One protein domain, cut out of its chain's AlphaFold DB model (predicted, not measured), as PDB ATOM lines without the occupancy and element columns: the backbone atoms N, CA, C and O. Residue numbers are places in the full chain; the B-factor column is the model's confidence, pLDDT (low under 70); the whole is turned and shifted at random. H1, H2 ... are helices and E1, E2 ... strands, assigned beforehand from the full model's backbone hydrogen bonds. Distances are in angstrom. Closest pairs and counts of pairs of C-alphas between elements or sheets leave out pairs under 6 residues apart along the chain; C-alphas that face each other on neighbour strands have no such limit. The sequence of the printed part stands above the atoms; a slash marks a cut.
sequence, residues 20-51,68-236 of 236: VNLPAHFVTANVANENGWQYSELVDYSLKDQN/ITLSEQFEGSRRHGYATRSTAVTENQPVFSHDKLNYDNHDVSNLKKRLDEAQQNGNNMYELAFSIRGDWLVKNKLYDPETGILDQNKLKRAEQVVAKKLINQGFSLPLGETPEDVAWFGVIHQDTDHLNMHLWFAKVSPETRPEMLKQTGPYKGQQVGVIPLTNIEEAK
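Overview. This is residues 20 to 51 and 68 to 236 of the 236 residues of an uncharacterized protein of Leuconostoc mesenteroides subsp. mesenteroides (strain ATCC 8293 / DSM 20343 / BCRC 11652 / CCM 1803 / JCM 6124 / NCDO 523 / NBRC 100496 / NCIMB 8023 / NCTC 12954 / NRRL B-1118 / 37Y) (UniProt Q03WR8). A twisted sheet of four strands is the middle layer, with the long helix H5 over one face and H3 over the other; H6 packs on H5, and the short H2 packs on H3. Loops at residues 140 to 151, after H4, and at residues 204 to 228 reach out to opposite ends of the longest axis. The 201 printed residues include, in chain order, E1 H1 H2 H3 E2 H4 H5 E3 E4 H6; the sheet's order is E1 E2 E4 E3, all antiparallel. The class is mixed, helices and strands, with 88 residues, under half, in named elements. The whole is compact, with a radius of gyration of the C-alphas of 16.9 A and spans of 56 by 39 by 32 A.

Arrangement. In the sheet, E2 (residues 125 to 132) and E4 (195 to 203) are inner strands, with N 128 and O 199 2.9 A apart, within hydrogen-bond range. Edge strand E3 (182 to 189) forms a hairpin with E4, where N 187 and O 198 are 2.9 A apart. Edge strand E1 (25 to 27) is the neighbour of E2, with N 25 and O 127 3.0 A apart. H5 (152 to 169) is over E4 and E3 at a height of 9.0 A over the sheet, slantwise to the strands at 37 degrees to E4 on the local plane. H3 (105 to 120), on the opposite face, is over the same strands at a height of 9.4 A, slantwise at 56 degrees to E3 on the local plane. E2, H4 (134 to 139), H5 and E3 make a split strand-helix-strand unit, two strands running the same way with E4 between them, and its crossover is right-handed. H6 (229 to 235) touches residues 161 to 169 of H5 alone, the closest C-alphas, of Val 162 and Ala 235, being 5.1 A apart. H2 (40 to 46) only grazes the sheet, and touches H3 with C-alphas of Ser 40 and Lys 112 4.4 A apart. H1 (29 to 34) is close to H3 but not clearly touching, with closest C-alphas Ala 29 and Gln 119 at 5.1 A. H4 touches no helix. In the six helices every O i to N i+4 pair is within hydrogen-bond range.

Along the chain. E1 begins at C-alpha 25, (219.951, 165.507, 270.617). From first to last C-alpha H3 measures 22.5 A, H5 25.2 A, E2 and E3 23.1 A each, and E4 27.3 A. H6 ends at C-alpha 235, (214.077, 180.420, 271.797).

Size, cuts and confidence. The farthest C-alphas, of Glu 146 and Thr 216, are 55.9 A apart. Residues 52 to 67 are not printed, and C-alphas 51 and 68 are 14.5 A apart across the cut. The links H4 to H5, H5 to E3 and E4 to H6 are long. Residues 74 to 79 stand free. Mean pLDDT of the printed part is 77.9; 47 residues are under 70, among them 68 to 94.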
ATOM      1  N   VAL A  20     226.379 179.995 268.081       63.47
ATOM      2  CA  VAL A  20     226.109 178.846 267.215       63.47
ATOM      3  C   VAL A  20     225.326 177.812 268.013       63.47
ATOM      4  O   VAL A  20     225.727 177.441 269.116       63.47
ATOM      5  N   ASN A  21     224.223 177.340 267.433       57.22
ATOM      6  CA  ASN A  21     223.508 176.189 267.964       57.22
ATOM      7  C   ASN A  21     224.317 174.932 267.663       57.22
ATOM      8  O   ASN A  21     224.652 174.665 266.505       57.22
ATOM      9  N   LEU A  22     224.638 174.176 268.708       58.62
ATOM     10  CA  LEU A  22     225.087 172.803 268.548       58.62
ATOM     11  C   LEU A  22     223.848 171.919 268.335       58.62
ATOM     12  O   LEU A  22     222.728 172.356 268.623       58.62
ATOM     13  N   PRO A  23     224.002 170.722 267.751       52.28
ATOM     14  CA  PRO A  23     222.844 169.927 267.395       52.28
ATOM     15  C   PRO A  23     222.047 169.567 268.655       52.28
ATOM     16  O   PRO A  23     222.619 169.205 269.682       52.28
ATOM     17  N   ALA A  24     220.724 169.698 268.569       59.53
ATOM     18  CA  ALA A  24     219.830 169.178 269.590       59.53
ATOM     19  C   ALA A  24     219.775 167.657 269.451       59.53
ATOM     20  O   ALA A  24     219.543 167.132 268.357       59.53
ATOM     21  N   HIS A  25     219.989 166.959 270.557       67.56
ATOM     22  CA  HIS A  25     219.951 165.507 270.617       67.56
ATOM     23  C   HIS A  25     218.940 165.063 271.669       67.56
ATOM     24  O   HIS A  25     218.552 165.828 272.548       67.56
ATOM     25  N   PHE A  26     218.498 163.815 271.575       68.25
ATOM     26  CA  PHE A  26     217.708 163.200 272.626       68.25
ATOM     27  C   PHE A  26     218.109 161.740 272.793       68.25
ATOM     28  O   PHE A  26     218.548 161.089 271.842       68.25
ATOM     29  N   VAL A  27     217.925 161.230 274.004       76.19
ATOM     30  CA  VAL A  27     218.077 159.817 274.345       76.19
ATOM     31  C   VAL A  27     216.724 159.324 274.828       76.19
ATOM     32  O   VAL A  27     216.148 159.889 275.753       76.19
ATOM     33  N   THR A  28     216.196 158.274 274.205       79.50
ATOM     34  CA  THR A  28     214.954 157.639 274.672       79.50
ATOM     35  C   THR A  28     215.209 156.830 275.940       79.50
ATOM     36  O   THR A  28     216.289 156.245 276.064       79.50
ATOM     37  N   ALA A  29     214.212 156.688 276.813       83.69
ATOM     38  CA  ALA A  29     214.311 155.810 277.980       83.69
ATOM     39  C   ALA A  29     214.675 154.360 277.609       83.69
ATOM     40  O   ALA A  29     215.473 153.739 278.301       83.69
ATOM     41  N   ASN A  30     214.162 153.837 276.488       80.00
ATOM     42  CA  ASN A  30     214.486 152.483 276.020       80.00
ATOM     43  C   ASN A  30     215.983 152.316 275.743       80.00
ATOM     44  O   ASN A  30     216.603 151.421 276.305       80.00
ATOM     45  N   VAL A  31     216.572 153.221 274.955       77.44
ATOM     46  CA  VAL A  31     218.022 153.229 274.695       77.44
ATOM     47  C   VAL A  31     218.816 153.358 275.997       77.44
ATOM     48  O   VAL A  31     219.786 152.630 276.180       77.44
ATOM     49  N   ALA A  32     218.407 154.235 276.919       73.19
ATOM     50  CA  ALA A  32     219.082 154.361 278.211       73.19
ATOM     51  C   ALA A  32     219.038 153.043 279.007       73.19
ATOM     52  O   ALA A  32     220.077 152.553 279.437       73.19
ATOM     53  N   ASN A  33     217.862 152.422 279.113       81.56
ATOM     54  CA  ASN A  33     217.663 151.157 279.821       81.56
ATOM     55  C   ASN A  33     218.453 150.000 279.191       81.56
ATOM     56  O   ASN A  33     219.082 149.232 279.914       81.56
ATOM     57  N   GLU A  34     218.451 149.881 277.860       78.56
ATOM     58  CA  GLU A  34     219.206 148.853 277.122       78.56
ATOM     59  C   GLU A  34     220.712 148.936 277.387       78.56
ATOM     60  O   GLU A  34     221.397 147.914 277.399       78.56
ATOM     61  N   ASN A  35     221.219 150.145 277.633       74.44
ATOM     62  CA  ASN A  35     222.623 150.385 277.945       74.44
ATOM     63  C   ASN A  35     222.905 150.477 279.458       74.44
ATOM     64  O   ASN A  35     224.043 150.738 279.847       74.44
ATOM     65  N   GLY A  36     221.896 150.271 280.313       81.31
ATOM     66  CA  GLY A  36     222.029 150.360 281.770       81.31
ATOM     67  C   GLY A  36     222.276 151.773 282.311       81.31
ATOM     68  O   GLY A  36     222.758 151.906 283.431       81.31
ATOM     69  N   TRP A  37     221.974 152.816 281.536       82.75
ATOM     70  CA  TRP A  37     222.175 154.216 281.924       82.75
ATOM     71  C   TRP A  37     221.036 154.729 282.798       82.75
ATOM     72  O   TRP A  37     219.882 154.338 282.616       82.75
ATOM     73  N   GLN A  38     221.346 155.673 283.683       87.38
ATOM     74  CA  GLN A  38     220.355 156.459 284.420       87.38
ATOM     75  C   GLN A  38     220.465 157.939 284.056       87.38
ATOM     76  O   GLN A  38     221.556 158.499 283.974       87.38
ATOM     77  N   TYR A  39     219.338 158.621 283.862       88.06
ATOM     78  CA  TYR A  39     219.331 160.050 283.542       88.06
ATOM     79  C   TYR A  39     219.999 160.900 284.625       88.06
ATOM     80  O   TYR A  39     220.638 161.905 284.304       88.06
ATOM     81  N   SER A  40     219.919 160.494 285.892       87.31
ATOM     82  CA  SER A  40     220.626 161.163 286.981       87.31
ATOM     83  C   SER A  40     222.156 161.123 286.861       87.31
ATOM     84  O   SER A  40     222.824 162.009 287.407       87.31
ATOM     85  N   GLU A  41     222.729 160.193 286.088       79.62
ATOM     86  CA  GLU A  41     224.172 160.134 285.822       79.62
ATOM     87  C   GLU A  41     224.660 161.344 285.021       79.62
ATOM     88  O   GLU A  41     225.820 161.732 285.155       79.62
ATOM     89  N   LEU A  42     223.791 161.997 284.237       73.75
ATOM     90  CA  LEU A  42     224.121 163.248 283.541       73.75
ATOM     91  C   LEU A  42     224.379 164.388 284.532       73.75
ATOM     92  O   LEU A  42     225.267 165.217 284.318       73.75
ATOM     93  N   VAL A  43     223.641 164.404 285.645       79.12
ATOM     94  CA  VAL A  43     223.871 165.368 286.724       79.12
ATOM     95  C   VAL A  43     225.224 165.084 287.357       79.12
ATOM     96  O   VAL A  43     226.061 165.981 287.415       79.12
ATOM     97  N   ASP A  44     225.503 163.835 287.734       72.69
ATOM     98  CA  ASP A  44     226.796 163.462 288.321       72.69
ATOM     99  C   ASP A  44     227.961 163.770 287.381       72.69
ATOM    100  O   ASP A  44     228.997 164.280 287.809       72.69
ATOM    101  N   TYR A  45     227.778 163.508 286.089       66.44
ATOM    102  CA  TYR A  45     228.736 163.832 285.048       66.44
ATOM    103  C   TYR A  45     229.026 165.334 284.980       66.44
ATOM    104  O   TYR A  45     230.190 165.734 285.006       66.44
ATOM    105  N   SER A  46     227.987 166.172 284.984       65.56
ATOM    106  CA  SER A  46     228.136 167.633 284.981       65.56
ATOM    107  C   SER A  46     228.822 168.192 286.235       65.56
ATOM    108  O   SER A  46     229.370 169.296 286.226       65.56
ATOM    109  N   LEU A  47     228.821 167.412 287.318       64.12
ATOM    110  CA  LEU A  47     229.459 167.736 288.590       64.12
ATOM    111  C   LEU A  47     230.873 167.151 288.729       64.12
ATOM    112  O   LEU A  47     231.495 167.326 289.781       64.12
ATOM    113  N   LYS A  48     231.421 166.471 287.716       61.59
ATOM    114  CA  LYS A  48     232.798 165.947 287.751       61.59
ATOM    115  C   LYS A  48     233.819 166.991 287.329       61.59
ATOM    116  O   LYS A  48     233.502 167.992 286.687       61.59
ATOM    117  N   ASP A  49     235.066 166.802 287.766       50.25
ATOM    118  CA  ASP A  49     236.198 167.616 287.339       50.25
ATOM    119  C   ASP A  49     236.992 167.088 286.160       50.25
ATOM    120  O   ASP A  49     236.703 166.024 285.628       50.25
ATOM    121  N   GLN A  50     237.993 167.863 285.736       45.28
ATOM    122  CA  GLN A  50     238.882 167.537 284.613       45.28
ATOM    123  C   GLN A  50     239.689 166.277 284.913       45.28
ATOM    124  O   GLN A  50     240.240 165.674 284.003       45.28
ATOM    125  N   ASN A  51     239.720 165.877 286.185       45.03
ATOM    126  CA  ASN A  51     240.358 164.684 286.705       45.03
ATOM    127  C   ASN A  51     239.316 163.621 287.119       45.03
ATOM    128  O   ASN A  51     239.657 162.681 287.832       45.03
ATOM    129  N   ILE A  68     234.698 151.704 282.916       35.06
ATOM    130  CA  ILE A  68     234.882 152.269 281.576       35.06
ATOM    131  C   ILE A  68     233.981 151.459 280.648       35.06
ATOM    132  O   ILE A  68     234.310 150.316 280.347       35.06
ATOM    133  N   THR A  69     232.851 152.056 280.250       36.06
ATOM    134  CA  THR A  69     232.097 151.893 278.980       36.06
ATOM    135  C   THR A  69     230.682 152.469 279.189       36.06
ATOM    136  O   THR A  69     229.799 151.770 279.649       36.06
ATOM    137  N   LEU A  70     230.318 153.738 278.959       45.16
ATOM    138  CA  LEU A  70     230.851 154.896 278.224       45.16
ATOM    139  C   LEU A  70     231.356 154.651 276.802       45.16
ATOM    140  O   LEU A  70     232.107 155.482 276.296       45.16
ATOM    141  N   SER A  71     231.070 153.528 276.147       37.03
ATOM    142  CA  SER A  71     231.815 153.248 274.919       37.03
ATOM    143  C   SER A  71     231.375 154.126 273.754       37.03
ATOM    144  O   SER A  71     232.171 154.975 273.398       37.03
ATOM    145  N   GLU A  72     230.174 154.024 273.171       39.81
ATOM    146  CA  GLU A  72     230.064 154.436 271.752       39.81
ATOM    147  C   GLU A  72     229.006 155.487 271.333       39.81
ATOM    148  O   GLU A  72     229.139 156.084 270.269       39.81
ATOM    149  N   GLN A  73     228.048 155.888 272.177       41.59
ATOM    150  CA  GLN A  73     227.322 157.175 271.985       41.59
ATOM    151  C   GLN A  73     227.966 158.322 272.770       41.59
ATOM    152  O   GLN A  73     228.023 159.457 272.303       41.59
ATOM    153  N   PHE A  74     228.633 157.931 273.851       44.81
ATOM    154  CA  PHE A  74     229.884 158.481 274.348       44.81
ATOM    155  C   PHE A  74     231.032 158.579 273.305       44.81
ATOM    156  O   PHE A  74     232.033 159.219 273.620       44.81
ATOM    157  N   GLU A  75     230.939 158.030 272.075       35.09
ATOM    158  CA  GLU A  75     231.951 158.251 271.012       35.09
ATOM    159  C   GLU A  75     231.640 159.378 270.024       35.09
ATOM    160  O   GLU A  75     232.571 159.943 269.448       35.09
ATOM    161  N   GLY A  76     230.386 159.817 269.901       36.50
ATOM    162  CA  GLY A  76     230.073 161.061 269.180       36.50
ATOM    163  C   GLY A  76     230.525 162.310 269.952       36.50
ATOM    164  O   GLY A  76     230.973 163.300 269.372       36.50
ATOM    165  N   SER A  77     230.482 162.231 271.283       38.59
ATOM    166  CA  SER A  77     230.907 163.269 272.228       38.59
ATOM    167  C   SER A  77     232.419 163.262 272.524       38.59
ATOM    168  O   SER A  77     232.937 164.235 273.073       38.59
ATOM    169  N   ARG A  78     233.184 162.253 272.064       35.12
ATOM    170  CA  ARG A  78     234.645 162.094 272.294       35.12
ATOM    171  C   ARG A  78     235.571 163.119 271.628       35.12
ATOM    172  O   ARG A  78     236.791 162.965 271.673       35.12
ATOM    173  N   ARG A  79     235.048 164.196 271.045       34.47
ATOM    174  CA  ARG A  79     235.877 165.344 270.628       34.47
ATOM    175  C   ARG A  79     235.715 166.583 271.487       34.47
ATOM    176  O   ARG A  79     236.392 167.574 271.226       34.47
ATOM    177  N   HIS A  80     234.870 166.546 272.509       35.94
ATOM    178  CA  HIS A  80     234.533 167.749 273.244       35.94
ATOM    179  C   HIS A  80     234.789 167.542 274.716       35.94
ATOM    180  O   HIS A  80     234.148 166.766 275.408       35.94
ATOM    181  N   GLY A  81     235.839 168.208 275.163       34.69
ATOM    182  CA  GLY A  81     236.227 168.207 276.541       34.69
ATOM    183  C   GLY A  81     235.221 168.919 277.417       34.69
ATOM    184  O   GLY A  81     235.008 170.107 277.236       34.69
ATOM    185  N   TYR A  82     234.681 168.202 278.390       37.84
ATOM    186  CA  TYR A  82     233.740 168.747 279.359       37.84
ATOM    187  C   TYR A  82     234.455 169.472 280.514       37.84
ATOM    188  O   TYR A  82     235.589 169.105 280.858       37.84
ATOM    189  N   ALA A  83     233.777 170.490 281.069       37.84
ATOM    190  CA  ALA A  83     234.275 171.450 282.061       37.84
ATOM    191  C   ALA A  83     234.003 171.058 283.519       37.84
ATOM    192  O   ALA A  83     233.402 170.036 283.819       37.84
ATOM    193  N   THR A  84     234.488 171.898 284.448       37.28
ATOM    194  CA  THR A  84     234.723 171.532 285.846       37.28
ATOM    195  C   THR A  84     234.578 172.727 286.841       37.28
ATOM    196  O   THR A  84     235.064 173.792 286.498       37.28
ATOM    197  N   ARG A  85     234.034 172.582 288.090       34.75
ATOM    198  CA  ARG A  85     234.101 173.438 289.355       34.75
ATOM    199  C   ARG A  85     235.227 174.442 289.519       34.75
ATOM    200  O   ARG A  85     235.072 175.275 290.403       34.75
ATOM    201  N   SER A  86     236.360 174.367 288.833       34.75
ATOM    202  CA  SER A  86     237.397 175.373 289.076       34.75
ATOM    203  C   SER A  86     236.914 176.809 288.758       34.75
ATOM    204  O   SER A  86     237.652 177.750 289.011       34.75
ATOM    205  N   THR A  87     235.675 176.983 288.260       37.62
ATOM    206  CA  THR A  87     234.991 178.251 287.936       37.62
ATOM    207  C   THR A  87     233.706 178.569 288.715       37.62
ATOM    208  O   THR A  87     233.058 179.576 288.410       37.62
ATOM    209  N   ALA A  88     233.268 177.744 289.673       33.88
ATOM    210  CA  ALA A  88     232.049 178.053 290.429       33.88
ATOM    211  C   ALA A  88     232.338 179.179 291.440       33.88
ATOM    212  O   ALA A  88     233.192 179.035 292.308       33.88
ATOM    213  N   VAL A  89     231.633 180.305 291.313       36.00
ATOM    214  CA  VAL A  89     231.860 181.534 292.103       36.00
ATOM    215  C   VAL A  89     231.271 181.489 293.525       36.00
ATOM    216  O   VAL A  89     231.390 182.465 294.258       36.00
ATOM    217  N   THR A  90     230.646 180.377 293.934       39.56
ATOM    218  CA  THR A  90     230.035 180.185 295.266       39.56
ATOM    219  C   THR A  90     230.040 178.709 295.684       39.56
ATOM    220  O   THR A  90     230.196 177.839 294.832       39.56
ATOM    221  N   GLU A  91     229.803 178.419 296.970       36.28
ATOM    222  CA  GLU A  91     229.767 177.064 297.565       36.28
ATOM    223  C   GLU A  91     228.679 176.124 296.992       36.28
ATOM    224  O   GLU A  91     228.727 174.915 297.221       36.28
ATOM    225  N   ASN A  92     227.756 176.654 296.187       50.34
ATOM    226  CA  ASN A  92     226.677 175.929 295.514       50.34
ATOM    227  C   ASN A  92     227.132 175.277 294.188       50.34
ATOM    228  O   ASN A  92     228.091 175.712 293.546       50.34
ATOM    229  N   GLN A  93     226.426 174.230 293.760       59.56
ATOM    230  CA  GLN A  93     226.706 173.478 292.534       59.56
ATOM    231  C   GLN A  93     226.528 174.370 291.290       59.56
ATOM    232  O   GLN A  93     225.618 175.202 291.258       59.56
ATOM    233  N   PRO A  94     227.352 174.205 290.235       67.06
ATOM    234  CA  PRO A  94     227.265 175.031 289.025       67.06
ATOM    235  C   PRO A  94     225.975 174.790 288.227       67.06
ATOM    236  O   PRO A  94     225.617 175.633 287.401       67.06
ATOM    237  N   VAL A  95     225.299 173.672 288.508       80.25
ATOM    238  CA  VAL A  95     223.979 173.296 287.999       80.25
ATOM    239  C   VAL A  95     222.930 174.309 288.444       80.25
ATOM    240  O   VAL A  95     222.940 174.790 289.580       80.25
ATOM    241  N   PHE A  96     222.017 174.632 287.539       88.50
ATOM    242  CA  PHE A  96     220.930 175.567 287.792       88.50
ATOM    243  C   PHE A  96     219.655 175.143 287.061       88.50
ATOM    244  O   PHE A  96     219.700 174.305 286.165       88.50
ATOM    245  N   SER A  97     218.520 175.721 287.445       92.38
ATOM    246  CA  SER A  97     217.223 175.442 286.815       92.38
ATOM    247  C   SER A  97     216.276 176.633 286.998       92.38
ATOM    248  O   SER A  97     216.734 177.770 287.040       92.38
ATOM    249  N   HIS A  98     214.967 176.395 287.092       85.44
ATOM    250  CA  HIS A  98     213.876 177.372 287.053       85.44
ATOM    251  C   HIS A  98     214.052 178.620 287.930       85.44
ATOM    252  O   HIS A  98     213.886 179.729 287.427       85.44
ATOM    253  N   ASP A  99     214.378 178.475 289.211       81.31
ATOM    254  CA  ASP A  99     214.391 179.583 290.179       81.31
ATOM    255  C   ASP A  99     215.758 179.809 290.836       81.31
ATOM    256  O   ASP A  99     216.060 180.917 291.288       81.31
ATOM    257  N   LYS A 100     216.620 178.791 290.836       89.25
ATOM    258  CA  LYS A 100     217.949 178.846 291.440       89.25
ATOM    259  C   LYS A 100     219.033 178.872 290.379       89.25
ATOM    260  O   LYS A 100     219.118 177.991 289.530       89.25
ATOM    261  N   LEU A 101     219.911 179.871 290.492       86.12
ATOM    262  CA  LEU A 101     221.104 180.009 289.651       86.12
ATOM    263  C   LEU A 101     222.246 179.092 290.087       86.12
ATOM    264  O   LEU A 101     223.186 178.910 289.325       86.12
ATOM    265  N   ASN A 102     222.202 178.540 291.296       83.25
ATOM    266  CA  ASN A 102     223.134 177.519 291.752       83.25
ATOM    267  C   ASN A 102     222.381 176.607 292.720       83.25
ATOM    268  O   ASN A 102     221.781 177.106 293.674       83.25
ATOM    269  N   TYR A 103     222.392 175.311 292.449       83.50
ATOM    270  CA  TYR A 103     221.708 174.300 293.251       83.50
ATOM    271  C   TYR A 103     222.505 173.931 294.506       83.50
ATOM    272  O   TYR A 103     223.736 173.908 294.487       83.50
ATOM    273  N   ASP A 104     221.806 173.612 295.591       77.75
ATOM    274  CA  ASP A 104     222.393 172.924 296.744       77.75
ATOM    275  C   ASP A 104     222.298 171.388 296.586       77.75
ATOM    276  O   ASP A 104     221.815 170.866 295.576       77.75
ATOM    277  N   ASN A 105     222.792 170.630 297.569       79.69
ATOM    278  CA  ASN A 105     222.769 169.163 297.511       79.69
ATOM    279  C   ASN A 105     221.343 168.585 297.527       79.69
ATOM    280  O   ASN A 105     221.098 167.543 296.919       79.69
ATOM    281  N   HIS A 106     220.407 169.246 298.208       85.88
ATOM    282  CA  HIS A 106     219.013 168.819 298.247       85.88
ATOM    283  C   HIS A 106     218.346 169.048 296.885       85.88
ATOM    284  O   HIS A 106     217.666 168.156 296.377       85.88
ATOM    285  N   ASP A 107     218.607 170.187 296.243       88.50
ATOM    286  CA  ASP A 107     218.142 170.469 294.885       88.50
ATOM    287  C   ASP A 107     218.687 169.456 293.877       88.50
ATOM    288  O   ASP A 107     217.936 168.945 293.045       88.50
ATOM    289  N   VAL A 108     219.981 169.123 293.969       84.88
ATOM    290  CA  VAL A 108     220.605 168.093 293.124       84.88
ATOM    291  C   VAL A 108     219.967 166.727 293.352       84.88
ATOM    292  O   VAL A 108     219.614 166.059 292.383       84.88
ATOM    293  N   SER A 109     219.774 166.315 294.607       88.62
ATOM    294  CA  SER A 109     219.124 165.039 294.931       88.62
ATOM    295  C   SER A 109     217.709 164.958 294.343       88.62
ATOM    296  O   SER A 109     217.352 163.981 293.680       88.62
ATOM    297  N   ASN A 110     216.925 166.029 294.490       94.31
ATOM    298  CA  ASN A 110     215.580 166.107 293.927       94.31
ATOM    299  C   ASN A 110     215.581 166.112 292.397       94.31
ATOM    300  O   ASN A 110     214.745 165.449 291.786       94.31
ATOM    301  N   LEU A 111     216.512 166.829 291.765       94.50
ATOM    302  CA  LEU A 111     216.677 166.816 290.314       94.50
ATOM    303  C   LEU A 111     216.963 165.400 289.814       94.50
ATOM    304  O   LEU A 111     216.251 164.924 288.936       94.50
ATOM    305  N   LYS A 112     217.950 164.718 290.406       93.31
ATOM    306  CA  LYS A 112     218.313 163.338 290.058       93.31
ATOM    307  C   LYS A 112     217.107 162.408 290.142       93.31
ATOM    308  O   LYS A 112     216.784 161.744 289.164       93.31
ATOM    309  N   LYS A 113     216.376 162.451 291.261       97.06
ATOM    310  CA  LYS A 113     215.157 161.655 291.450       97.06
ATOM    311  C   LYS A 113     214.127 161.902 290.343       97.06
ATOM    312  O   LYS A 113     213.579 160.949 289.805       97.06
ATOM    313  N   ARG A 114     213.864 163.167 290.001       97.88
ATOM    314  CA  ARG A 114     212.873 163.523 288.971       97.88
ATOM    315  C   ARG A 114     213.312 163.111 287.565       97.88
ATOM    316  O   ARG A 114     212.467 162.769 286.746       97.88
ATOM    317  N   LEU A 115     214.612 163.151 287.280       97.19
ATOM    318  CA  LEU A 115     215.163 162.666 286.015       97.19
ATOM    319  C   LEU A 115     215.036 161.143 285.897       97.19
ATOM    320  O   LEU A 115     214.619 160.648 284.854       97.19
ATOM    321  N   ASP A 116     215.318 160.404 286.967       97.19
ATOM    322  CA  ASP A 116     215.141 158.950 286.968       97.19
ATOM    323  C   ASP A 116     213.656 158.563 286.898       97.19
ATOM    324  O   ASP A 116     213.298 157.604 286.219       97.19
ATOM    325  N   GLU A 117     212.769 159.339 287.526       98.38
ATOM    326  CA  GLU A 117     211.316 159.192 287.381       98.38
ATOM    327  C   GLU A 117     210.862 159.428 285.931       98.38
ATOM    328  O   GLU A 117     210.088 158.637 285.393       98.38
ATOM    329  N   ALA A 118     211.393 160.452 285.255       97.88
ATOM    330  CA  ALA A 118     211.135 160.684 283.835       97.88
ATOM    331  C   ALA A 118     211.538 159.475 282.971       97.88
ATOM    332  O   ALA A 118     210.771 159.052 282.102       97.88
ATOM    333  N   GLN A 119     212.708 158.886 283.235       95.56
ATOM    334  CA  GLN A 119     213.168 157.679 282.546       95.56
ATOM    335  C   GLN A 119     212.257 156.476 282.821       95.56
ATOM    336  O   GLN A 119     211.882 155.763 281.891       95.56
ATOM    337  N   GLN A 120     211.875 156.255 284.083       97.06
ATOM    338  CA  GLN A 120     210.958 155.178 284.479       97.06
ATOM    339  C   GLN A 120     209.595 155.308 283.793       97.06
ATOM    340  O   GLN A 120     209.002 154.306 283.398       97.06
ATOM    341  N   ASN A 121     209.137 156.542 283.583       97.19
ATOM    342  CA  ASN A 121     207.905 156.858 282.868       97.19
ATOM    343  C   ASN A 121     208.042 156.792 281.336       97.19
ATOM    344  O   ASN A 121     207.091 157.095 280.616       97.19
ATOM    345  N   GLY A 122     209.201 156.363 280.824       93.25
ATOM    346  CA  GLY A 122     209.431 156.139 279.398       93.25
ATOM    347  C   GLY A 122     209.694 157.415 278.595       93.25
ATOM    348  O   GLY A 122     209.668 157.369 277.363       93.25
ATOM    349  N   ASN A 123     209.931 158.545 279.264       95.06
ATOM    350  CA  ASN A 123     210.129 159.825 278.598       95.06
ATOM    351  C   ASN A 123     211.550 159.968 278.045       95.06
ATOM    352  O   ASN A 123     212.500 159.378 278.550       95.06
ATOM    353  N   ASN A 124     211.697 160.784 277.003       86.38
ATOM    354  CA  ASN A 124     212.980 161.142 276.416       86.38
ATOM    355  C   ASN A 124     213.702 162.188 277.279       86.38
ATOM    356  O   ASN A 124     213.086 163.137 277.769       86.38
ATOM    357  N   MET A 125     215.026 162.070 277.351       88.31
ATOM    358  CA  MET A 125     215.922 163.146 277.768       88.31
ATOM    359  C   MET A 125     216.335 163.953 276.542       88.31
ATOM    360  O   MET A 125     216.912 163.391 275.612       88.31
ATOM    361  N   TYR A 126     216.093 165.258 276.557       84.31
ATOM    362  CA  TYR A 126     216.543 166.190 275.523       84.31
ATOM    363  C   TYR A 126     217.815 166.901 275.978       84.31
ATOM    364  O   TYR A 126     217.898 167.308 277.132       84.31
ATOM    365  N   GLU A 127     218.775 167.084 275.070       82.19
ATOM    366  CA  GLU A 127     219.983 167.889 275.265       82.19
ATOM    367  C   GLU A 127     220.079 168.960 274.177       82.19
ATOM    368  O   GLU A 127     219.993 168.676 272.977       82.19
ATOM    369  N   LEU A 128     220.311 170.195 274.607       79.56
ATOM    370  CA  LEU A 128     220.728 171.295 273.754       79.56
ATOM    371  C   LEU A 128     222.045 171.857 274.263       79.56
ATOM    372  O   LEU A 128     222.261 171.947 275.467       79.56
ATOM    373  N   ALA A 129     222.897 172.284 273.336       75.00
ATOM    374  CA  ALA A 129     224.100 173.013 273.678       75.00
ATOM    375  C   ALA A 129     224.246 174.279 272.823       75.00
ATOM    376  O   ALA A 129     224.039 174.281 271.606       75.00
ATOM    377  N   PHE A 130     224.623 175.368 273.479       78.06
ATOM    378  CA  PHE A 130     224.849 176.674 272.881       78.06
ATOM    379  C   PHE A 130     226.328 177.000 272.971       78.06
ATOM    380  O   PHE A 130     226.894 177.006 274.062       78.06
ATOM    381  N   SER A 131     226.947 177.299 271.830       78.06
ATOM    382  CA  SER A 131     228.331 177.758 271.788       78.06
ATOM    383  C   SER A 131     228.369 179.259 271.527       78.06
ATOM    384  O   SER A 131     227.858 179.743 270.511       78.06
ATOM    385  N   ILE A 132     228.951 180.018 272.454       83.56
ATOM    386  CA  ILE A 132     228.989 181.479 272.425       83.56
ATOM    387  C   ILE A 132     230.438 181.940 272.273       83.56
ATOM    388  O   ILE A 132     231.315 181.617 273.077       83.56
ATOM    389  N   ARG A 133     230.687 182.722 271.222       85.38
ATOM    390  CA  ARG A 133     232.017 183.251 270.904       85.38
ATOM    391  C   ARG A 133     232.461 184.300 271.917       85.38
ATOM    392  O   ARG A 133     231.653 185.135 272.331       85.38
ATOM    393  N   GLY A 134     233.758 184.308 272.230       86.50
ATOM    394  CA  GLY A 134     234.371 185.265 273.156       86.50
ATOM    395  C   GLY A 134     234.080 186.714 272.764       86.50
ATOM    396  O   GLY A 134     233.580 187.485 273.581       86.50
ATOM    397  N   ASP A 135     234.253 187.055 271.482       89.19
ATOM    398  CA  ASP A 135     233.992 188.406 270.962       89.19
ATOM    399  C   ASP A 135     232.546 188.882 271.205       89.19
ATOM    400  O   ASP A 135     232.312 190.059 271.490       89.19
ATOM    401  N   TRP A 136     231.560 187.977 271.135       90.06
ATOM    402  CA  TRP A 136     230.165 188.318 271.432       90.06
ATOM    403  C   TRP A 136     229.965 188.602 272.917       90.06
ATOM    404  O   TRP A 136     229.289 189.568 273.274       90.06
ATOM    405  N   LEU A 137     230.564 187.783 273.783       87.81
ATOM    406  CA  LEU A 137     230.478 187.962 275.230       87.81
ATOM    407  C   LEU A 137     231.097 189.298 275.656       87.81
ATOM    408  O   LEU A 137     230.486 190.024 276.439       87.81
ATOM    409  N   VAL A 138     232.249 189.669 275.084       90.50
ATOM    410  CA  VAL A 138     232.891 190.971 275.337       90.50
ATOM    411  C   VAL A 138     232.015 192.119 274.846       90.50
ATOM    412  O   VAL A 138     231.715 193.040 275.609       90.50
ATOM    413  N   LYS A 139     231.520 192.045 273.603       91.12
ATOM    414  CA  LYS A 139     230.639 193.073 273.025       91.12
ATOM    415  C   LYS A 139     229.398 193.334 273.888       91.12
ATOM    416  O   LYS A 139     228.945 194.474 273.976       91.12
ATOM    417  N   ASN A 140     228.865 192.296 274.531       90.00
ATOM    418  CA  ASN A 140     227.678 192.376 275.384       90.00
ATOM    419  C   ASN A 140     227.996 192.571 276.877       90.00
ATOM    420  O   ASN A 140     227.082 192.519 277.699       90.00
ATOM    421  N   LYS A 141     229.260 192.840 277.241       91.44
ATOM    422  CA  LYS A 141     229.702 193.063 278.632       91.44
ATOM    423  C   LYS A 141     229.383 191.881 279.559       91.44
ATOM    424  O   LYS A 141     228.984 192.067 280.709       91.44
ATOM    425  N   LEU A 142     229.512 190.667 279.026       86.50
ATOM    426  CA  LEU A 142     229.317 189.402 279.737       86.50
ATOM    427  C   LEU A 142     230.641 188.715 280.071       86.50
ATOM    428  O   LEU A 142     230.648 187.836 280.922       86.50
ATOM    429  N   TYR A 143     231.733 189.100 279.412       85.94
ATOM    430  CA  TYR A 143     233.064 188.535 279.603       85.94
ATOM    431  C   TYR A 143     234.118 189.639 279.537       85.94
ATOM    432  O   TYR A 143     234.040 190.511 278.668       85.94
ATOM    433  N   ASP A 144     235.089 189.587 280.441       83.00
ATOM    434  CA  ASP A 144     236.284 190.425 280.423       83.00
ATOM    435  C   ASP A 144     237.501 189.564 280.029       83.00
ATOM    436  O   ASP A 144     237.883 188.671 280.790       83.00
ATOM    437  N   PRO A 145     238.112 189.804 278.853       85.25
ATOM    438  CA  PRO A 145     239.229 189.007 278.365       85.25
ATOM    439  C   PRO A 145     240.546 189.266 279.107       85.25
ATOM    440  O   PRO A 145     241.438 188.423 279.026       85.25
ATOM    441  N   GLU A 146     240.690 190.393 279.813       84.19
ATOM    442  CA  GLU A 146     241.894 190.691 280.600       84.19
ATOM    443  C   GLU A 146     241.883 189.930 281.926       84.19
ATOM    444  O   GLU A 146     242.903 189.379 282.342       84.19
ATOM    445  N   THR A 147     240.721 189.872 282.581       78.44
ATOM    446  CA  THR A 147     240.569 189.217 283.889       78.44
ATOM    447  C   THR A 147     240.080 187.771 283.797       78.44
ATOM    448  O   THR A 147     240.189 187.025 284.769       78.44
ATOM    449  N   GLY A 148     239.537 187.354 282.651       74.25
ATOM    450  CA  GLY A 148     238.905 186.046 282.475       74.25
ATOM    451  C   GLY A 148     237.542 185.920 283.171       74.25
ATOM    452  O   GLY A 148     236.999 184.817 283.263       74.25
ATOM    453  N   ILE A 149     236.981 187.019 283.690       76.44
ATOM    454  CA  ILE A 149     235.747 187.002 284.484       76.44
ATOM    455  C   ILE A 149     234.520 186.974 283.568       76.44
ATOM    456  O   ILE A 149     234.375 187.789 282.658       76.44
ATOM    457  N   LEU A 150     233.597 186.051 283.857       79.62
ATOM    458  CA  LEU A 150     232.335 185.855 283.144       79.62
ATOM    459  C   LEU A 150     231.135 186.177 284.048       79.62
ATOM    460  O   LEU A 150     231.048 185.680 285.174       79.62
ATOM    461  N   ASP A 151     230.153 186.921 283.537       82.88
ATOM    462  CA  ASP A 151     228.872 187.160 284.213       82.88
ATOM    463  C   ASP A 151     227.944 185.942 284.067       82.88
ATOM    464  O   ASP A 151     226.973 185.922 283.302       82.88
ATOM    465  N   GLN A 152     228.266 184.891 284.823       79.88
ATOM    466  CA  GLN A 152     227.508 183.640 284.832       79.88
ATOM    467  C   GLN A 152     226.046 183.858 285.222       79.88
ATOM    468  O   GLN A 152     225.165 183.208 284.676       79.88
ATOM    469  N   ASN A 153     225.756 184.794 286.125       81.88
ATOM    470  CA  ASN A 153     224.389 185.030 286.576       81.88
ATOM    471  C   ASN A 153     223.498 185.566 285.449       81.88
ATOM    472  O   ASN A 153     222.340 185.157 285.351       81.88
ATOM    473  N   LYS A 154     223.999 186.468 284.596       85.38
ATOM    474  CA  LYS A 154     223.243 186.922 283.418       85.38
ATOM    475  C   LYS A 154     223.047 185.804 282.399       85.38
ATOM    476  O   LYS A 154     221.945 185.660 281.880       85.38
ATOM    477  N   LEU A 155     224.080 185.003 282.156       86.62
ATOM    478  CA  LEU A 155     224.017 183.879 281.220       86.62
ATOM    479  C   LEU A 155     223.015 182.814 281.675       86.62
ATOM    480  O   LEU A 155     222.132 182.444 280.910       86.62
ATOM    481  N   LYS A 156     223.074 182.397 282.944       86.94
ATOM    482  CA  LYS A 156     222.124 181.441 283.530       86.94
ATOM    483  C   LYS A 156     220.683 181.941 283.450       86.94
ATOM    484  O   LYS A 156     219.789 181.186 283.088       86.94
ATOM    485  N   ARG A 157     220.446 183.231 283.718       91.00
ATOM    486  CA  ARG A 157     219.114 183.839 283.553       91.00
ATOM    487  C   ARG A 157     218.644 183.852 282.101       91.00
ATOM    488  O   ARG A 157     217.463 183.635 281.852       91.00
ATOM    489  N   ALA A 158     219.542 184.095 281.149       91.25
ATOM    490  CA  ALA A 158     219.203 183.989 279.734       91.25
ATOM    491  C   ALA A 158     218.811 182.546 279.377       91.25
ATOM    492  O   ALA A 158     217.755 182.331 278.790       91.25
ATOM    493  N   GLU A 159     219.581 181.550 279.818       91.12
ATOM    494  CA  GLU A 159     219.270 180.136 279.572       91.12
ATOM    495  C   GLU A 159     217.989 179.672 280.286       91.12
ATOM    496  O   GLU A 159     217.237 178.896 279.712       91.12
ATOM    497  N   GLN A 160     217.637 180.220 281.457       94.06
ATOM    498  CA  GLN A 160     216.312 180.012 282.071       94.06
ATOM    499  C   GLN A 160     215.167 180.468 281.150       94.06
ATOM    500  O   GLN A 160     214.139 179.791 281.054       94.06
ATOM    501  N   VAL A 161     215.325 181.601 280.454       93.75
ATOM    502  CA  VAL A 161     214.331 182.084 279.479       93.75
ATOM    503  C   VAL A 161     214.266 181.152 278.270       93.75
ATOM    504  O   VAL A 161     213.166 180.803 277.839       93.75
ATOM    505  N   VAL A 162     215.421 180.715 277.759       92.06
ATOM    506  CA  VAL A 162     215.509 179.759 276.644       92.06
ATOM    507  C   VAL A 162     214.835 178.437 277.007       92.06
ATOM    508  O   VAL A 162     213.949 177.989 276.282       92.06
ATOM    509  N   ALA A 163     215.170 177.855 278.162       93.81
ATOM    510  CA  ALA A 163     214.571 176.626 278.669       93.81
ATOM    511  C   ALA A 163     213.051 176.758 278.788       93.81
ATOM    512  O   ALA A 163     212.311 175.919 278.280       93.81
ATOM    513  N   LYS A 164     212.564 177.862 279.370       93.88
ATOM    514  CA  LYS A 164     211.126 178.125 279.478       93.88
ATOM    515  C   LYS A 164     210.448 178.197 278.109       93.88
ATOM    516  O   LYS A 164     209.352 177.661 277.958       93.88
ATOM    517  N   LYS A 165     211.048 178.859 277.118       93.94
ATOM    518  CA  LYS A 165     210.482 178.913 275.761       93.94
ATOM    519  C   LYS A 165     210.469 177.531 275.110       93.94
ATOM    520  O   LYS A 165     209.421 177.116 274.634       93.94
ATOM    521  N   LEU A 166     211.576 176.789 275.158       91.44
ATOM    522  CA  LEU A 166     211.670 175.441 274.581       91.44
ATOM    523  C   LEU A 166     210.668 174.470 275.210       91.44
ATOM    524  O   LEU A 166     209.981 173.748 274.497       91.44
ATOM    525  N   ILE A 167     210.523 174.494 276.534       93.62
ATOM    526  CA  ILE A 167     209.565 173.640 277.243       93.62
ATOM    527  C   ILE A 167     208.122 173.964 276.834       93.62
ATOM    528  O   ILE A 167     207.313 173.054 276.696       93.62
ATOM    529  N   ASN A 168     207.793 175.236 276.605       94.25
ATOM    530  CA  ASN A 168     206.422 175.647 276.293       94.25
ATOM    531  C   ASN A 168     206.086 175.640 274.794       94.25
ATOM    532  O   ASN A 168     204.914 175.574 274.440       94.25
ATOM    533  N   GLN A 169     207.086 175.782 273.923       92.44
ATOM    534  CA  GLN A 169     206.902 176.105 272.499       92.44
ATOM    535  C   GLN A 169     207.829 175.300 271.573       92.44
ATOM    536  O   GLN A 169     207.757 175.425 270.353       92.44
ATOM    537  N   GLY A 170     208.721 174.472 272.119       88.31
ATOM    538  CA  GLY A 170     209.670 173.676 271.338       88.31
ATOM    539  C   GLY A 170     209.032 172.501 270.596       88.31
ATOM    540  O   GLY A 170     209.606 172.011 269.629       88.31
ATOM    541  N   PHE A 171     207.842 172.065 271.006       88.69
ATOM    542  CA  PHE A 171     207.145 170.908 270.443       88.69
ATOM    543  C   PHE A 171     205.743 171.293 269.948       88.69
ATOM    544  O   PHE A 171     205.348 172.456 270.005       88.69
ATOM    545  N   SER A 172     204.981 170.311 269.454       88.44
ATOM    546  CA  SER A 172     203.581 170.500 269.042       88.44
ATOM    547  C   SER A 172     202.671 170.938 270.195       88.44
ATOM    548  O   SER A 172     201.697 171.649 269.960       88.44
ATOM    549  N   LEU A 173     203.000 170.543 271.426       93.50
ATOM    550  CA  LEU A 173     202.389 170.992 272.677       93.50
ATOM    551  C   LEU A 173     203.494 171.364 273.682       93.50
ATOM    552  O   LEU A 173     204.630 170.920 273.516       93.50
ATOM    553  N   PRO A 174     203.192 172.113 274.757       95.00
ATOM    554  CA  PRO A 174     204.108 172.224 275.888       95.00
ATOM    555  C   PRO A 174     204.554 170.837 276.371       95.00
ATOM    556  O   PRO A 174     203.733 169.925 276.503       95.00
ATOM    557  N   LEU A 175     205.854 170.667 276.623       94.81
ATOM    558  CA  LEU A 175     206.427 169.376 276.997       94.81
ATOM    559  C   LEU A 175     205.796 168.841 278.285       94.81
ATOM    560  O   LEU A 175     205.387 167.686 278.322       94.81
ATOM    561  N   GLY A 176     205.680 169.681 279.312       94.69
ATOM    562  CA  GLY A 176     204.937 169.363 280.531       94.69
ATOM    563  C   GLY A 176     203.485 169.820 280.448       94.69
ATOM    564  O   GLY A 176     203.156 170.753 279.714       94.69
ATOM    565  N   GLU A 177     202.619 169.189 281.232       93.31
ATOM    566  CA  GLU A 177     201.249 169.676 281.455       93.31
ATOM    567  C   GLU A 177     201.216 170.836 282.462       93.31
ATOM    568  O   GLU A 177     200.347 171.705 282.394       93.31
ATOM    569  N   THR A 178     202.213 170.893 283.349       91.81
ATOM    570  CA  THR A 178     202.496 172.024 284.242       91.81
ATOM    571  C   THR A 178     203.998 172.343 284.233       91.81
ATOM    572  O   THR A 178     204.798 171.529 283.760       91.81
ATOM    573  N   PRO A 179     204.436 173.507 284.751       85.31
ATOM    574  CA  PRO A 179     205.863 173.812 284.897       85.31
ATOM    575  C   PRO A 179     206.643 172.776 285.727       85.31
ATOM    576  O   PRO A 179     207.806 172.497 285.442       85.31
ATOM    577  N   GLU A 180     206.006 172.189 286.738       89.69
ATOM    578  CA  GLU A 180     206.580 171.194 287.652       89.69
ATOM    579  C   GLU A 180     206.658 169.795 287.028       89.69
ATOM    580  O   GLU A 180     207.382 168.928 287.522       89.69
ATOM    581  N   ASP A 181     205.963 169.581 285.914       96.12
ATOM    582  CA  ASP A 181     205.961 168.334 285.151       96.12
ATOM    583  C   ASP A 181     207.184 168.198 284.224       96.12
ATOM    584  O   ASP A 181     207.287 167.265 283.431       96.12
ATOM    585  N   VAL A 182     208.146 169.119 284.313       97.00
ATOM    586  CA  VAL A 182     209.406 169.038 283.566       97.00
ATOM    587  C   VAL A 182     210.587 169.148 284.511       97.00
ATOM    588  O   VAL A 182     210.748 170.130 285.242       97.00
ATOM    589  N   ALA A 183     211.440 168.132 284.500       97.12
ATOM    590  CA  ALA A 183     212.739 168.180 285.144       97.12
ATOM    591  C   ALA A 183     213.751 168.711 284.137       97.12
ATOM    592  O   ALA A 183     213.854 168.186 283.033       97.12
ATOM    593  N   TRP A 184     214.474 169.767 284.500       96.38
ATOM    594  CA  TRP A 184     215.486 170.347 283.631       96.38
ATOM    595  C   TRP A 184     216.629 170.946 284.428       96.38
ATOM    596  O   TRP A 184     216.443 171.367 285.574       96.38
ATOM    597  N   PHE A 185     217.800 171.006 283.809       94.44
ATOM    598  CA  PHE A 185     218.951 171.682 284.377       94.44
ATOM    599  C   PHE A 185     219.889 172.220 283.301       94.44
ATOM    600  O   PHE A 185     219.986 171.666 282.206       94.44
ATOM    601  N   GLY A 186     220.565 173.317 283.632       90.56
ATOM    602  CA  GLY A 186     221.585 173.947 282.806       90.56
ATOM    603  C   GLY A 186     222.971 173.875 283.441       90.56
ATOM    604  O   GLY A 186     223.105 173.808 284.670       90.56
ATOM    605  N   VAL A 187     224.012 173.904 282.606       83.88
ATOM    606  CA  VAL A 187     225.425 173.879 283.019       83.88
ATOM    607  C   VAL A 187     226.263 174.748 282.082       83.88
ATOM    608  O   VAL A 187     226.094 174.709 280.868       83.88
ATOM    609  N   ILE A 188     227.209 175.512 282.640       77.56
ATOM    610  CA  ILE A 188     228.121 176.376 281.876       77.56
ATOM    611  C   ILE A 188     229.538 175.790 281.866       77.56
ATOM    612  O   ILE A 188     230.156 175.609 282.916       77.56
ATOM    613  N   HIS A 189     230.084 175.572 280.672       69.75
ATOM    614  CA  HIS A 189     231.443 175.114 280.404       69.75
ATOM    615  C   HIS A 189     232.347 176.264 279.951       69.75
ATOM    616  O   HIS A 189     232.034 176.993 279.012       69.75
ATOM    617  N   GLN A 190     233.493 176.407 280.620       65.69
ATOM    618  CA  GLN A 190     234.424 177.529 280.433       65.69
ATOM    619  C   GLN A 190     235.863 177.076 280.131       65.69
ATOM    620  O   GLN A 190     236.756 177.914 280.094       65.69
ATOM    621  N   ASP A 191     236.120 175.775 279.962       57.38
ATOM    622  CA  ASP A 191     237.452 175.204 279.676       57.38
ATOM    623  C   ASP A 191     237.679 174.913 278.177       57.38
ATOM    624  O   ASP A 191     238.631 174.226 277.788       57.38
ATOM    625  N   THR A 192     236.791 175.436 277.338       62.44
ATOM    626  CA  THR A 192     236.814 175.335 275.880       62.44
ATOM    627  C   THR A 192     237.178 176.674 275.238       62.44
ATOM    628  O   THR A 192     237.131 177.726 275.871       62.44
ATOM    629  N   ASP A 193     237.545 176.633 273.961       68.00
ATOM    630  CA  ASP A 193     237.867 177.794 273.122       68.00
ATOM    631  C   ASP A 193     236.685 178.751 272.900       68.00
ATOM    632  O   ASP A 193     236.890 179.919 272.571       68.00
ATOM    633  N   HIS A 194     235.460 178.291 273.144       77.00
ATOM    634  CA  HIS A 194     234.241 179.096 273.239       77.00
ATOM    635  C   HIS A 194     233.497 178.772 274.528       77.00
ATOM    636  O   HIS A 194     233.691 177.701 275.098       77.00
ATOM    637  N   LEU A 195     232.625 179.668 274.985       77.50
ATOM    638  CA  LEU A 195     231.727 179.353 276.091       77.50
ATOM    639  C   LEU A 195     230.700 178.333 275.602       77.50
ATOM    640  O   LEU A 195     230.044 178.588 274.595       77.50
ATOM    641  N   ASN A 196     230.528 177.223 276.315       76.75
ATOM    642  CA  ASN A 196     229.453 176.281 276.015       76.75
ATOM    643  C   ASN A 196     228.455 176.241 277.162       76.75
ATOM    644  O   ASN A 196     228.838 176.197 278.326       76.75
ATOM    645  N   MET A 197     227.175 176.271 276.834       81.44
ATOM    646  CA  MET A 197     226.088 176.152 277.797       81.44
ATOM    647  C   MET A 197     225.235 174.970 277.378       81.44
ATOM    648  O   MET A 197     224.851 174.897 276.214       81.44
ATOM    649  N   HIS A 198     225.035 174.019 278.280       84.25
ATOM    650  CA  HIS A 198     224.226 172.839 278.023       84.25
ATOM    651  C   HIS A 198     222.937 172.922 278.821       84.25
ATOM    652  O   HIS A 198     222.947 173.313 279.987       84.25
ATOM    653  N   LEU A 199     221.862 172.467 278.196       88.44
ATOM    654  CA  LEU A 199     220.525 172.417 278.740       88.44
ATOM    655  C   LEU A 199     219.966 171.011 278.534       88.44
ATOM    656  O   LEU A 199     219.813 170.565 277.396       88.44
ATOM    657  N   TRP A 200     219.598 170.356 279.631       91.12
ATOM    658  CA  TRP A 200     218.891 169.081 279.615       91.12
ATOM    659  C   TRP A 200     217.489 169.234 280.172       91.12
ATOM    660  O   TRP A 200     217.296 169.949 281.156       91.12
ATOM    661  N   PHE A 201     216.515 168.549 279.580       94.56
ATOM    662  CA  PHE A 201     215.150 168.514 280.098       94.56
ATOM    663  C   PHE A 201     214.401 167.241 279.710       94.56
ATOM    664  O   PHE A 201     214.653 166.656 278.659       94.56
ATOM    665  N   ALA A 202     213.446 166.842 280.548       95.94
ATOM    666  CA  ALA A 202     212.556 165.709 280.331       95.94
ATOM    667  C   ALA A 202     211.194 165.955 281.005       95.94
ATOM    668  O   ALA A 202     211.134 166.543 282.091       95.94
ATOM    669  N   LYS A 203     210.101 165.486 280.385       97.06
ATOM    670  CA  LYS A 203     208.790 165.390 281.057       97.06
ATOM    671  C   LYS A 203     208.909 164.370 282.190       97.06
ATOM    672  O   LYS A 203     209.518 163.321 281.991       97.06
ATOM    673  N   VAL A 204     208.351 164.668 283.359       98.12
ATOM    674  CA  VAL A 204     208.406 163.772 284.520       98.12
ATOM    675  C   VAL A 204     207.289 162.747 284.448       98.12
ATOM    676  O   VAL A 204     207.584 161.557 284.456       98.12
ATOM    677  N   SER A 205     206.028 163.171 284.332       97.69
ATOM    678  CA  SER A 205     204.893 162.243 284.248       97.69
ATOM    679  C   SER A 205     204.870 161.454 282.930       97.69
ATOM    680  O   SER A 205     205.453 161.896 281.936       97.69
ATOM    681  N   PRO A 206     204.196 160.292 282.870       96.62
ATOM    682  CA  PRO A 206     204.031 159.549 281.624       96.62
ATOM    683  C   PRO A 206     203.389 160.395 280.521       96.62
ATOM    684  O   PRO A 206     202.404 161.097 280.749       96.62
ATOM    685  N   GLU A 207     203.907 160.296 279.298       95.50
ATOM    686  CA  GLU A 207     203.261 160.922 278.147       95.50
ATOM    687  C   GLU A 207     202.061 160.106 277.670       95.50
ATOM    688  O   GLU A 207     202.201 158.981 277.194       95.50
ATOM    689  N   THR A 208     200.876 160.702 277.754       94.75
ATOM    690  CA  THR A 208     199.618 160.074 277.322       94.75
ATOM    691  C   THR A 208     198.966 160.802 276.149       94.75
ATOM    692  O   THR A 208     198.004 160.293 275.570       94.75
ATOM    693  N   ARG A 209     199.491 161.972 275.760       94.88
ATOM    694  CA  ARG A 209     198.904 162.825 274.722       94.88
ATOM    695  C   ARG A 209     199.273 162.297 273.331       94.88
ATOM    696  O   ARG A 209     200.461 162.253 273.001       94.88
ATOM    697  N   PRO A 210     198.302 161.916 272.482       94.12
ATOM    698  CA  PRO A 210     198.585 161.332 271.169       94.12
ATOM    699  C   PRO A 210     199.474 162.207 270.270       94.12
ATOM    700  O   PRO A 210     200.335 161.694 269.563       94.12
ATOM    701  N   GLU A 211     199.334 163.528 270.323       92.31
ATOM    702  CA  GLU A 211     200.097 164.498 269.526       92.31
ATOM    703  C   GLU A 211     201.597 164.503 269.850       92.31
ATOM    704  O   GLU A 211     202.409 164.947 269.034       92.31
ATOM    705  N   MET A 212     201.955 164.005 271.035       91.12
ATOM    706  CA  MET A 212     203.325 163.906 271.534       91.12
ATOM    707  C   MET A 212     203.905 162.499 271.362       91.12
ATOM    708  O   MET A 212     205.080 162.281 271.658       91.12
ATOM    709  N   LEU A 213     203.117 161.547 270.849       89.88
ATOM    710  CA  LEU A 213     203.507 160.155 270.653       89.88
ATOM    711  C   LEU A 213     203.591 159.792 269.167       89.88
ATOM    712  O   LEU A 213     202.802 160.228 268.326       89.88
ATOM    713  N   LYS A 214     204.534 158.914 268.827       85.31
ATOM    714  CA  LYS A 214     204.604 158.289 267.506       85.31
ATOM    715  C   LYS A 214     203.380 157.399 267.298       85.31
ATOM    716  O   LYS A 214     203.131 156.470 268.061       85.31
ATOM    717  N   GLN A 215     202.644 157.652 266.221       88.88
ATOM    718  CA  GLN A 215     201.382 156.957 265.942       88.88
ATOM    719  C   GLN A 215     201.561 155.637 265.175       88.88
ATOM    720  O   GLN A 215     200.717 154.742 265.252       88.88
ATOM    721  N   THR A 216     202.670 155.488 264.449       88.31
ATOM    722  CA  THR A 216     202.924 154.367 263.535       88.31
ATOM    723  C   THR A 216     204.396 153.956 263.530       88.31
ATOM    724  O   THR A 216     205.267 154.729 263.930       88.31
ATOM    725  N   GLY A 217     204.683 152.768 262.990       87.19
ATOM    726  CA  GLY A 217     206.044 152.253 262.833       87.19
ATOM    727  C   GLY A 217     206.600 151.581 264.097       87.19
ATOM    728  O   GLY A 217     205.869 151.410 265.074       87.19
ATOM    729  N   PRO A 218     207.891 151.196 264.091       78.56
ATOM    730  CA  PRO A 218     208.513 150.428 265.177       78.56
ATOM    731  C   PRO A 218     208.596 151.189 266.509       78.56
ATOM    732  O   PRO A 218     208.764 150.574 267.554       78.56
ATOM    733  N   TYR A 219     208.429 152.513 266.483       77.31
ATOM    734  CA  TYR A 219     208.465 153.379 267.665       77.31
ATOM    735  C   TYR A 219     207.070 153.809 268.138       77.31
ATOM    736  O   TYR A 219     206.959 154.772 268.892       77.31
ATOM    737  N   LYS A 220     205.990 153.162 267.672       83.81
ATOM    738  CA  LYS A 220     204.617 153.521 268.061       83.81
ATOM    739  C   LYS A 220     204.465 153.552 269.588       83.81
ATOM    740  O   LYS A 220     204.878 152.619 270.267       83.81
ATOM    741  N   GLY A 221     203.838 154.608 270.103       83.69
ATOM    742  CA  GLY A 221     203.637 154.826 271.538       83.69
ATOM    743  C   GLY A 221     204.827 155.463 272.261       83.69
ATOM    744  O   GLY A 221     204.705 155.757 273.442       83.69
ATOM    745  N   GLN A 222     205.950 155.714 271.579       81.88
ATOM    746  CA  GLN A 222     207.087 156.450 272.144       81.88
ATOM    747  C   GLN A 222     206.966 157.953 271.876       81.88
ATOM    748  O   GLN A 222     206.376 158.365 270.871       81.88
ATOM    749  N   GLN A 223     207.565 158.772 272.742       81.94
ATOM    750  CA  GLN A 223     207.580 160.227 272.595       81.94
ATOM    751  C   GLN A 223     208.256 160.699 271.300       81.94
ATOM    752  O   GLN A 223     209.278 160.167 270.855       81.94
ATOM    753  N   VAL A 224     207.712 161.760 270.706       77.69
ATOM    754  CA  VAL A 224     208.319 162.452 269.567       77.69
ATOM    755  C   VAL A 224     209.554 163.224 270.035       77.69
ATOM    756  O   VAL A 224     209.442 164.226 270.724       77.69
ATOM    757  N   GLY A 225     210.740 162.777 269.616       68.19
ATOM    758  CA  GLY A 225     212.014 163.352 270.062       68.19
ATOM    759  C   GLY A 225     212.526 164.590 269.304       68.19
ATOM    760  O   GLY A 225     213.630 165.047 269.572       68.19
ATOM    761  N   VAL A 226     211.793 165.122 268.321       71.19
ATOM    762  CA  VAL A 226     212.319 166.175 267.429       71.19
ATOM    763  C   VAL A 226     211.788 167.548 267.822       71.19
ATOM    764  O   VAL A 226     210.580 167.765 267.818       71.19
ATOM    765  N   ILE A 227     212.707 168.482 268.065       77.31
ATOM    766  CA  ILE A 227     212.431 169.914 268.220       77.31
ATOM    767  C   ILE A 227     212.763 170.591 266.882       77.31
ATOM    768  O   ILE A 227     213.897 170.454 266.409       77.31
ATOM    769  N   PRO A 228     211.823 171.300 266.232       79.00
ATOM    770  CA  PRO A 228     212.116 172.020 264.999       79.00
ATOM    771  C   PRO A 228     213.223 173.058 265.208       79.00
ATOM    772  O   PRO A 228     213.186 173.825 266.169       79.00
ATOM    773  N   LEU A 229     214.180 173.131 264.276       75.19
ATOM    774  CA  LEU A 229     215.282 174.097 264.353       75.19
ATOM    775  C   LEU A 229     214.771 175.540 264.465       75.19
ATOM    776  O   LEU A 229     215.338 176.322 265.215       75.19
ATOM    777  N   THR A 230     213.678 175.879 263.776       82.19
ATOM    778  CA  THR A 230     213.025 177.194 263.874       82.19
ATOM    779  C   THR A 230     212.657 177.547 265.312       82.19
ATOM    780  O   THR A 230     212.948 178.648 265.760       82.19
ATOM    781  N   ASN A 231     212.117 176.593 266.070       83.69
ATOM    782  CA  ASN A 231     211.696 176.821 267.450       83.69
ATOM    783  C   ASN A 231     212.914 176.973 268.377       83.69
ATOM    784  O   ASN A 231     212.870 177.738 269.336       83.69
ATOM    785  N   ILE A 232     214.025 176.288 268.073       80.00
ATOM    786  CA  ILE A 232     215.302 176.473 268.782       80.00
ATOM    787  C   ILE A 232     215.880 177.868 268.498       80.00
ATOM    788  O   ILE A 232     216.371 178.535 269.408       80.00
ATOM    789  N   GLU A 233     215.822 178.321 267.246       82.44
ATOM    790  CA  GLU A 233     216.306 179.641 266.831       82.44
ATOM    791  C   GLU A 233     215.466 180.794 267.409       82.44
ATOM    792  O   GLU A 233     216.028 181.833 267.728       82.44
ATOM    793  N   GLU A 234     214.154 180.617 267.591       86.38
ATOM    794  CA  GLU A 234     213.268 181.602 268.246       86.38
ATOM    795  C   GLU A 234     213.412 181.630 269.780       86.38
ATOM    796  O   GLU A 234     213.075 182.621 270.453       86.38
ATOM    797  N   ALA A 235     213.886 180.524 270.361       85.00
ATOM    798  CA  ALA A 235     214.077 180.420 271.797       85.00
ATOM    799  C   ALA A 235     215.274 181.250 272.290       85.00
ATOM    800  O   ALA A 235     215.129 181.947 273.303       85.00
ATOM    801  N   LYS A 236     216.406 181.186 271.577       73.19
ATOM    802  CA  LYS A 236     217.663 181.890 271.898       73.19
ATOM    803  C   LYS A 236     217.615 183.397 271.632       73.19
ATOM    804  O   LYS A 236     218.382 184.113 272.312       73.19
TER     805      LYS A 236